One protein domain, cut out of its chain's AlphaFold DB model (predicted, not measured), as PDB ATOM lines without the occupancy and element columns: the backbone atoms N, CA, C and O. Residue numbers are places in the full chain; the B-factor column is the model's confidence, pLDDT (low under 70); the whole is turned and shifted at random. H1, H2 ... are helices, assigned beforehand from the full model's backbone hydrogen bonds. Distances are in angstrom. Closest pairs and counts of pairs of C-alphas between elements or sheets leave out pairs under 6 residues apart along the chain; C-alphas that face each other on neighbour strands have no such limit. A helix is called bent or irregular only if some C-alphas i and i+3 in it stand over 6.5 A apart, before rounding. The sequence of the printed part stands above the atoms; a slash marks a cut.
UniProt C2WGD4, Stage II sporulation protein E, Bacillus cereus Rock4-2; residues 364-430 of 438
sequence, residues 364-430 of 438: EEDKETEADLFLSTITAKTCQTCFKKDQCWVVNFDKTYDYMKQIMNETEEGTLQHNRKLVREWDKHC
ATOM      1  N   GLU A 364      55.731  41.365  37.357       51.19
ATOM      2  CA  GLU A 364      55.118  41.890  36.121       51.19
ATOM      3  C   GLU A 364      56.086  41.855  34.925       51.19
ATOM      4  O   GLU A 364      55.667  41.506  33.820       51.19
ATOM      5  N   GLU A 365      57.380  42.124  35.139       54.06
ATOM      6  CA  GLU A 365      58.387  42.175  34.065       54.06
ATOM      7  C   GLU A 365      58.764  40.768  33.539       54.06
ATOM      8  O   GLU A 365      58.980  40.596  32.335       54.06
ATOM      9  N   ASP A 366      58.748  39.733  34.396       58.56
ATOM     10  CA  ASP A 366      58.978  38.339  33.966       58.56
ATOM     11  C   ASP A 366      57.831  37.812  33.083       58.56
ATOM     12  O   ASP A 366      58.082  37.154  32.075       58.56
ATOM     13  N   LYS A 367      56.570  38.160  33.386       60.28
ATOM     14  CA  LYS A 367      55.402  37.673  32.624       60.28
ATOM     15  C   LYS A 367      55.298  38.278  31.225       60.28
ATOM     16  O   LYS A 367      54.838  37.606  30.302       60.28
ATOM     17  N   GLU A 368      55.689  39.540  31.050       63.84
ATOM     18  CA  GLU A 368      55.737  40.154  29.716       63.84
ATOM     19  C   GLU A 368      56.911  39.615  28.890       63.84
ATOM     20  O   GLU A 368      56.742  39.305  27.709       63.84
ATOM     21  N   THR A 369      58.066  39.392  29.523       69.00
ATOM     22  CA  THR A 369      59.243  38.815  28.856       69.00
ATOM     23  C   THR A 369      59.007  37.358  28.432       69.00
ATOM     24  O   THR A 369      59.398  36.951  27.333       69.00
ATOM     25  N   GLU A 370      58.331  36.566  29.266       69.38
ATOM     26  CA  GLU A 370      57.959  35.180  28.963       69.38
ATOM     27  C   GLU A 370      56.933  35.103  27.819       69.38
ATOM     28  O   GLU A 370      57.099  34.303  26.888       69.38
ATOM     29  N   ALA A 371      55.956  36.020  27.800       68.50
ATOM     30  CA  ALA A 371      55.016  36.160  26.690       68.50
ATOM     31  C   ALA A 371      55.725  36.446  25.360       68.50
ATOM     32  O   ALA A 371      55.471  35.761  24.364       68.50
ATOM     33  N   ASP A 372      56.668  37.383  25.326       74.50
ATOM     34  CA  ASP A 372      57.394  37.723  24.099       74.50
ATOM     35  C   ASP A 372      58.273  36.565  23.581       74.50
ATOM     36  O   ASP A 372      58.351  36.305  22.367       74.50
ATOM     37  N   LEU A 373      58.890  35.794  24.481       77.56
ATOM     38  CA  LEU A 373      59.660  34.595  24.127       77.56
ATOM     39  C   LEU A 373      58.767  33.468  23.578       77.56
ATOM     40  O   LEU A 373      59.113  32.823  22.574       77.56
ATOM     41  N   PHE A 374      57.594  33.256  24.172       78.94
ATOM     42  CA  PHE A 374      56.614  32.279  23.695       78.94
ATOM     43  C   PHE A 374      56.080  32.649  22.302       78.94
ATOM     44  O   PHE A 374      56.097  31.832  21.366       78.94
ATOM     45  N   LEU A 375      55.684  33.911  22.120       80.50
ATOM     46  CA  LEU A 375      55.148  34.429  20.861       80.50
ATOM     47  C   LEU A 375      56.181  34.387  19.733       80.50
ATOM     48  O   LEU A 375      55.855  33.972  18.613       80.50
ATOM     49  N   SER A 376      57.429  34.771  20.005       78.62
ATOM     50  CA  SER A 376      58.507  34.739  19.009       78.62
ATOM     51  C   SER A 376      58.817  33.309  18.549       78.62
ATOM     52  O   SER A 376      58.950  33.063  17.343       78.62
ATOM     53  N   THR A 377      58.808  32.339  19.468       80.50
ATOM     54  CA  THR A 377      59.034  30.917  19.163       80.50
ATOM     55  C   THR A 377      57.932  30.339  18.271       80.50
ATOM     56  O   THR A 377      58.221  29.701  17.250       80.50
ATOM     57  N   ILE A 378      56.661  30.584  18.603       82.62
ATOM     58  CA  ILE A 378      55.519  30.113  17.800       82.62
ATOM     59  C   ILE A 378      55.503  30.793  16.434       82.62
ATOM     60  O   ILE A 378      55.255  30.144  15.408       82.62
ATOM     61  N   THR A 379      55.791  32.093  16.403       81.69
ATOM     62  CA  THR A 379      55.778  32.860  15.162       81.69
ATOM     63  C   THR A 379      56.850  32.351  14.207       81.69
ATOM     64  O   THR A 379      56.539  32.090  13.042       81.69
ATOM     65  N   ALA A 380      58.066  32.109  14.705       81.81
ATOM     66  CA  ALA A 380      59.177  31.566  13.927       81.81
ATOM     67  C   ALA A 380      58.898  30.151  13.393       81.81
ATOM     68  O   ALA A 380      59.135  29.884  12.214       81.81
ATOM     69  N   LYS A 381      58.355  29.250  14.224       80.06
ATOM     70  CA  LYS A 381      58.144  27.841  13.840       80.06
ATOM     71  C   LYS A 381      56.894  27.619  12.983       80.06
ATOM     72  O   LYS A 381      56.912  26.779  12.082       80.06
ATOM     73  N   THR A 382      55.812  28.359  13.238       82.75
ATOM     74  CA  THR A 382      54.481  28.029  12.693       82.75
ATOM     75  C   THR A 382      53.858  29.145  11.857       82.75
ATOM     76  O   THR A 382      53.293  28.843  10.795       82.75
ATOM     77  N   CYS A 383      53.944  30.409  12.290       84.50
ATOM     78  CA  CYS A 383      53.252  31.525  11.626       84.50
ATOM     79  C   CYS A 383      53.989  32.043  10.383       84.50
ATOM     80  O   CYS A 383      53.330  32.365   9.398       84.50
ATOM     81  N   GLN A 384      55.328  32.076  10.383       83.06
ATOM     82  CA  GLN A 384      56.130  32.560   9.244       83.06
ATOM     83  C   GLN A 384      55.876  31.777   7.950       83.06
ATOM     84  O   GLN A 384      55.919  32.338   6.861       83.06
ATOM     85  N   THR A 385      55.559  30.487   8.062       82.19
ATOM     86  CA  THR A 385      55.298  29.604   6.914       82.19
ATOM     87  C   THR A 385      53.801  29.436   6.617       82.19
ATOM     88  O   THR A 385      53.415  28.513   5.894       82.19
ATOM     89  N   CYS A 386      52.931  30.264   7.209       88.31
ATOM     90  CA  CYS A 386      51.477  30.214   7.040       88.31
ATOM     91  C   CYS A 386      50.990  31.300   6.069       88.31
ATOM     92  O   CYS A 386      51.305  32.473   6.234       88.31
ATOM     93  N   PHE A 387      50.131  30.935   5.114       86.88
ATOM     94  CA  PHE A 387      49.588  31.877   4.124       86.88
ATOM     95  C   PHE A 387      48.675  32.967   4.724       86.88
ATOM     96  O   PHE A 387      48.421  33.973   4.075       86.88
ATOM     97  N   LYS A 388      48.176  32.786   5.959       85.56
ATOM     98  CA  LYS A 388      47.348  33.772   6.680       85.56
ATOM     99  C   LYS A 388      48.138  34.746   7.566       85.56
ATOM    100  O   LYS A 388      47.521  35.512   8.301       85.56
ATOM    101  N   LYS A 389      49.475  34.731   7.516       83.81
ATOM    102  CA  LYS A 389      50.342  35.528   8.401       83.81
ATOM    103  C   LYS A 389      49.942  37.006   8.453       83.81
ATOM    104  O   LYS A 389      49.726  37.517   9.547       83.81
ATOM    105  N   ASP A 390      49.781  37.655   7.302       85.12
ATOM    106  CA  ASP A 390      49.495  39.095   7.249       85.12
ATOM    107  C   ASP A 390      48.088  39.415   7.780       85.12
ATOM    108  O   ASP A 390      47.875  40.404   8.474       85.12
ATOM    109  N   GLN A 391      47.118  38.521   7.568       86.19
ATOM    110  CA  GLN A 391      45.767  38.697   8.107       86.19
ATOM    111  C   GLN A 391      45.712  38.554   9.640       86.19
ATOM    112  O   GLN A 391      44.880  39.198  10.280       86.19
ATOM    113  N   CYS A 392      46.575  37.726  10.232       86.81
ATOM    114  CA  CYS A 392      46.658  37.558  11.684       86.81
ATOM    115  C   CYS A 392      47.487  38.673  12.336       86.81
ATOM    116  O   CYS A 392      47.014  39.308  13.267       86.81
ATOM    117  N   TRP A 393      48.684  38.956  11.821       86.25
ATOM    118  CA  TRP A 393      49.649  39.839  12.488       86.25
ATOM    119  C   TRP A 393      49.620  41.301  12.024       86.25
ATOM    120  O   TRP A 393      50.138  42.149  12.737       86.25
ATOM    121  N   VAL A 394      49.023  41.616  10.867       82.00
ATOM    122  CA  VAL A 394      48.891  43.009  10.383       82.00
ATOM    123  C   VAL A 394      47.462  43.518  10.554       82.00
ATOM    124  O   VAL A 394      47.262  44.650  10.976       82.00
ATOM    125  N   VAL A 395      46.458  42.688  10.251       82.00
ATOM    126  CA  VAL A 395      45.044  43.116  10.280       82.00
ATOM    127  C   VAL A 395      44.358  42.835  11.622       82.00
ATOM    128  O   VAL A 395      43.553  43.644  12.067       82.00
ATOM    129  N   ASN A 396      44.646  41.705  12.275       87.00
ATOM    130  CA  ASN A 396      43.998  41.294  13.532       87.00
ATOM    131  C   ASN A 396      45.016  41.089  14.666       87.00
ATOM    132  O   ASN A 396      44.913  40.109  15.409       87.00
ATOM    133  N   PHE A 397      46.006  41.981  14.769       83.12
ATOM    134  CA  PHE A 397      47.121  41.845  15.709       83.12
ATOM    135  C   PHE A 397      46.636  41.642  17.149       83.12
ATOM    136  O   PHE A 397      46.913  40.597  17.730       83.12
ATOM    137  N   ASP A 398      45.820  42.570  17.662       83.94
ATOM    138  CA  ASP A 398      45.360  42.559  19.058       83.94
ATOM    139  C   ASP A 398      44.619  41.260  19.399       83.94
ATOM    140  O   ASP A 398      44.950  40.565  20.354       83.94
ATOM    141  N   LYS A 399      43.687  40.843  18.532       84.81
ATOM    142  CA  LYS A 399      42.936  39.590  18.712       84.81
ATOM    143  C   LYS A 399      43.837  38.358  18.688       84.81
ATOM    144  O   LYS A 399      43.597  37.407  19.426       84.81
ATOM    145  N   THR A 400      44.845  38.342  17.817       85.38
ATOM    146  CA  THR A 400      45.792  37.222  17.718       85.38
ATOM    147  C   THR A 400      46.671  37.150  18.964       85.38
ATOM    148  O   THR A 400      46.872  36.060  19.499       85.38
ATOM    149  N   TYR A 401      47.146  38.304  19.432       84.19
ATOM    150  CA  TYR A 401      47.975  38.446  20.623       84.19
ATOM    151  C   TYR A 401      47.224  38.003  21.884       84.19
ATOM    152  O   TYR A 401      47.719  37.151  22.622       84.19
ATOM    153  N   ASP A 402      45.989  38.472  22.070       85.00
ATOM    154  CA  ASP A 402      45.148  38.115  23.215       85.00
ATOM    155  C   ASP A 402      44.868  36.610  23.281       85.00
ATOM    156  O   ASP A 402      45.000  35.994  24.341       85.00
ATOM    157  N   TYR A 403      44.531  35.987  22.144       85.25
ATOM    158  CA  TYR A 403      44.323  34.539  22.100       85.25
ATOM    159  C   TYR A 403      45.603  33.759  22.420       85.25
ATOM    160  O   TYR A 403      45.535  32.739  23.103       85.25
ATOM    161  N   MET A 404      46.769  34.214  21.958       83.06
ATOM    162  CA  MET A 404      48.038  33.540  22.245       83.06
ATOM    163  C   MET A 404      48.465  33.707  23.706       83.06
ATOM    164  O   MET A 404      48.935  32.734  24.292       83.06
ATOM    165  N   LYS A 405      48.227  34.876  24.314       83.88
ATOM    166  CA  LYS A 405      48.471  35.118  25.743       83.88
ATOM    167  C   LYS A 405      47.561  34.259  26.625       83.88
ATOM    168  O   LYS A 405      48.023  33.660  27.588       83.88
ATOM    169  N   GLN A 406      46.285  34.116  26.258       83.06
ATOM    170  CA  GLN A 406      45.359  33.210  26.952       83.06
ATOM    171  C   GLN A 406      45.777  31.740  26.820       83.06
ATOM    172  O   GLN A 406      45.746  31.007  27.803       83.06
ATOM    173  N   ILE A 407      46.205  31.308  25.628       83.00
ATOM    174  CA  ILE A 407      46.697  29.938  25.415       83.00
ATOM    175  C   ILE A 407      47.971  29.675  26.222       83.00
ATOM    176  O   ILE A 407      48.105  28.581  26.759       83.00
ATOM    177  N   MET A 408      48.883  30.645  26.319       83.19
ATOM    178  CA  MET A 408      50.105  30.534  27.121       83.19
ATOM    179  C   MET A 408      49.773  30.289  28.597       83.19
ATOM    180  O   MET A 408      50.124  29.236  29.129       83.19
ATOM    181  N   ASN A 409      48.975  31.181  29.194       82.44
ATOM    182  CA  ASN A 409      48.572  31.087  30.599       82.44
ATOM    183  C   ASN A 409      47.847  29.760  30.898       82.44
ATOM    184  O   ASN A 409      48.162  29.074  31.864       82.44
ATOM    185  N   GLU A 410      46.908  29.338  30.042       80.75
ATOM    186  CA  GLU A 410      46.174  28.078  30.245       80.75
ATOM    187  C   GLU A 410      47.024  26.819  29.999       80.75
ATOM    188  O   GLU A 410      46.669  25.725  30.457       80.75
ATOM    189  N   THR A 411      48.127  26.938  29.257       79.81
ATOM    190  CA  THR A 411      49.087  25.841  29.060       79.81
ATOM    191  C   THR A 411      49.999  25.702  30.275       79.81
ATOM    192  O   THR A 411      50.211  24.580  30.732       79.81
ATOM    193  N   GLU A 412      50.471  26.816  30.837       77.56
ATOM    194  CA  GLU A 412      51.252  26.851  32.084       77.56
ATOM    195  C   GLU A 412      50.450  26.319  33.280       77.56
ATOM    196  O   GLU A 412      50.960  25.529  34.074       77.56
ATOM    197  N   GLU A 413      49.163  26.664  33.364       78.44
ATOM    198  CA  GLU A 413      48.252  26.167  34.403       78.44
ATOM    199  C   GLU A 413      47.762  24.723  34.156       78.44
ATOM    200  O   GLU A 413      47.111  24.125  35.015       78.44
ATOM    201  N   GLY A 414      48.037  24.139  32.981       73.31
ATOM    202  CA  GLY A 414      47.587  22.792  32.598       73.31
ATOM    203  C   GLY A 414      46.072  22.661  32.361       73.31
ATOM    204  O   GLY A 414      45.539  21.550  32.272       73.31
ATOM    205  N   THR A 415      45.352  23.778  32.247       78.00
ATOM    206  CA  THR A 415      43.883  23.846  32.165       78.00
ATOM    207  C   THR A 415      43.344  23.932  30.734       78.00
ATOM    208  O   THR A 415      42.147  23.713  30.535       78.00
ATOM    209  N   LEU A 416      44.202  24.114  29.719       74.31
ATOM    210  CA  LEU A 416      43.818  24.287  28.305       74.31
ATOM    211  C   LEU A 416      42.854  23.205  27.765       74.31
ATOM    212  O   LEU A 416      41.983  23.477  26.938       74.31
ATOM    213  N   GLN A 417      42.969  21.957  28.235       70.00
ATOM    214  CA  GLN A 417      42.078  20.860  27.811       70.00
ATOM    215  C   GLN A 417      40.635  21.003  28.335       70.00
ATOM    216  O   GLN A 417      39.699  20.452  27.745       70.00
ATOM    217  N   HIS A 418      40.445  21.757  29.417       73.06
ATOM    218  CA  HIS A 418      39.154  22.000  30.053       73.06
ATOM    219  C   HIS A 418      38.428  23.202  29.425       73.06
ATOM    220  O   HIS A 418      37.195  23.205  29.367       73.06
ATOM    221  N   ASN A 419      39.152  24.167  28.841       79.75
ATOM    222  CA  ASN A 419      38.555  25.310  28.149       79.75
ATOM    223  C   ASN A 419      38.223  25.011  26.674       79.75
ATOM    224  O   ASN A 419      38.824  25.509  25.716       79.75
ATOM    225  N   ARG A 420      37.176  24.201  26.467       78.62
ATOM    226  CA  ARG A 420      36.695  23.832  25.119       78.62
ATOM    227  C   ARG A 420      36.253  25.031  24.272       78.62
ATOM    228  O   ARG A 420      36.232  24.923  23.044       78.62
ATOM    229  N   LYS A 421      35.870  26.148  24.901       82.75
ATOM    230  CA  LYS A 421      35.439  27.363  24.200       82.75
ATOM    231  C   LYS A 421      36.634  28.054  23.544       82.75
ATOM    232  O   LYS A 421      36.587  28.268  22.333       82.75
ATOM    233  N   LEU A 422      37.706  28.292  24.304       82.19
ATOM    234  CA  LEU A 422      38.938  28.903  23.799       82.19
ATOM    235  C   LEU A 422      39.540  28.080  22.657       82.19
ATOM    236  O   LEU A 422      39.821  28.609  21.586       82.19
ATOM    237  N   VAL A 423      39.628  26.758  22.831       81.38
ATOM    238  CA  VAL A 423      40.145  25.850  21.796       81.38
ATOM    239  C   VAL A 423      39.336  25.937  20.495       81.38
ATOM    240  O   VAL A 423      39.905  25.950  19.403       81.38
ATOM    241  N   ARG A 424      38.003  26.019  20.590       83.06
ATOM    242  CA  ARG A 424      37.122  26.094  19.417       83.06
ATOM    243  C   ARG A 424      37.197  27.448  18.717       83.06
ATOM    244  O   ARG A 424      37.089  27.498  17.493       83.06
ATOM    245  N   GLU A 425      37.324  28.533  19.471       85.31
ATOM    246  CA  GLU A 425      37.508  29.877  18.916       85.31
ATOM    247  C   GLU A 425      38.880  30.011  18.250       85.31
ATOM    248  O   GLU A 425      38.967  30.488  17.117       85.31
ATOM    249  N   TRP A 426      39.924  29.463  18.873       85.31
ATOM    250  CA  TRP A 426      41.266  29.436  18.307       85.31
ATOM    251  C   TRP A 426      41.362  28.596  17.036       85.31
ATOM    252  O   TRP A 426      41.951  29.049  16.061       85.31
ATOM    253  N   ASP A 427      40.742  27.415  16.979       84.44
ATOM    254  CA  ASP A 427      40.746  26.590  15.760       84.44
ATOM    255  C   ASP A 427      39.970  27.246  14.597       84.44
ATOM    256  O   ASP A 427      40.237  26.951  13.432       84.44
ATOM    257  N   LYS A 428      39.035  28.168  14.884       84.00
ATOM    258  CA  LYS A 428      38.404  29.018  13.853       84.00
ATOM    259  C   LYS A 428      39.313  30.167  13.419       84.00
ATOM    260  O   LYS A 428      39.291  30.551  12.251       84.00
ATOM    261  N   HIS A 429      40.077  30.725  14.355       84.25
ATOM    262  CA  HIS A 429      40.966  31.859  14.123       84.25
ATOM    263  C   HIS A 429      42.272  31.444  13.412       84.25
ATOM    264  O   HIS A 429      42.727  32.111  12.482       84.25
ATOM    265  N   CYS A 430      42.856  30.306  13.798       85.06
ATOM    266  CA  CYS A 430      44.141  29.803  13.327       85.06
ATOM    267  C   CYS A 430      43.996  28.496  12.533       85.06
ATOM    268  O   CYS A 430      43.681  27.436  13.069       85.06
TER     269      CYS A 430
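AT A GLANCE: This is residues 364 to 430 of the 438 residues of the protein "Stage II sporulation protein E" of Bacillus cereus Rock4-2 (UniProt C2WGD4). Helix H3 lies in the middle, with the long helix H1 crossing one side of it and H4 folded back along its opposite side, so that H1 and H4 are kept apart by H3. The short helix H2 forms the turn at one end, between the last residues of H1 and the first of H3; the packing is light, and each helix meets its neighbours through a few residues. The printed part has 67 residues with four named helices, in the order H1, H2, H3, H4, and no named strand; its class is all helix. It is compact, with a radius of gyration of the C-alphas of 12.2 A, and the C-alphas span 31 by 29 by 20 A along their three main axes.

HOW THE PARTS SIT: The printed part begins with H1, residues 364 to 383, the longest helix by residues. A tight link of 5 residues joins it to H2, residues 389 to 395. H1 and H2 are close but not clearly touching: their closest C-alphas, those of Cys 383 and Lys 389, are 5.9 A apart. They run opposite ways at a steep tilt of 51 degrees. A tight link of 1 residue, Asn 396, leads to H3, residues 397 to 412. H2 and H3 are close but not clearly touching, the closest C-alphas being those of Cys 392 and Thr 400 at 6.1 A. These two helices run opposite ways at a steep tilt of 59 degrees. H1 and H3 touch, with 4 pairs of C-alphas within 8 A, and their lines are about perpendicular at 73 degrees. H1 touches H3 with residues 371 to 375 alone, and H3 touches H1 with residues 404 to 408 alone; the closest C-alphas are those of Ala 371 and Lys 405, 6.7 A apart. A short link of 7 residues leads from H3 to H4, residues 420 to 429. H3 and H4 form a helical hairpin and only just touch, with 3 pairs of C-alphas within 8 A; H3 touches H4 with residues 403 to 407 alone. Their closest C-alphas, those of Tyr 403 and Trp 426, are 7.1 A apart. They run opposite ways at a tilt of 37 degrees, only just steep. H1 and H4 are apart; H2 and H4 are apart, but only just, at 8.4 A where they are closest. In H1, H3 and H4 every O i to N i+4 pair is within hydrogen-bond range; in H2 it is 2 of 3.

IN THESE COORDINATES: H1 begins at C-alpha 364, at (55.118, 41.890, 36.121), and runs 26.7 A from first to last C-alpha, to Cys 383. It is neither bent nor irregular, but only just: C-alphas 380 and 383 are 6.4 A apart. H2, from Lys 389 to Val 395, measures 9.4 A. H3, from Phe 397 at (47.121, 41.845, 15.709) to Glu 412, measures 22.6 A. H4, from Arg 420 to His 429, measures 14.3 A and ends with C-alpha 429 at (40.966, 31.859, 14.123). Cys 430 is the last printed residue.

THE WHOLE: The two C-alphas farthest apart are those of Glu 364 and Phe 387, at 34.0 A; those of the first and last printed residues, Glu 364 and Cys 430, are 28.0 A apart. The printed part runs from residue 364 to residue 430 and has no cut. No link is long. The mean pLDDT of the printed part is 79.6, and the model's confidence is low, under 70, at residues 364 to 371, which belong to H1.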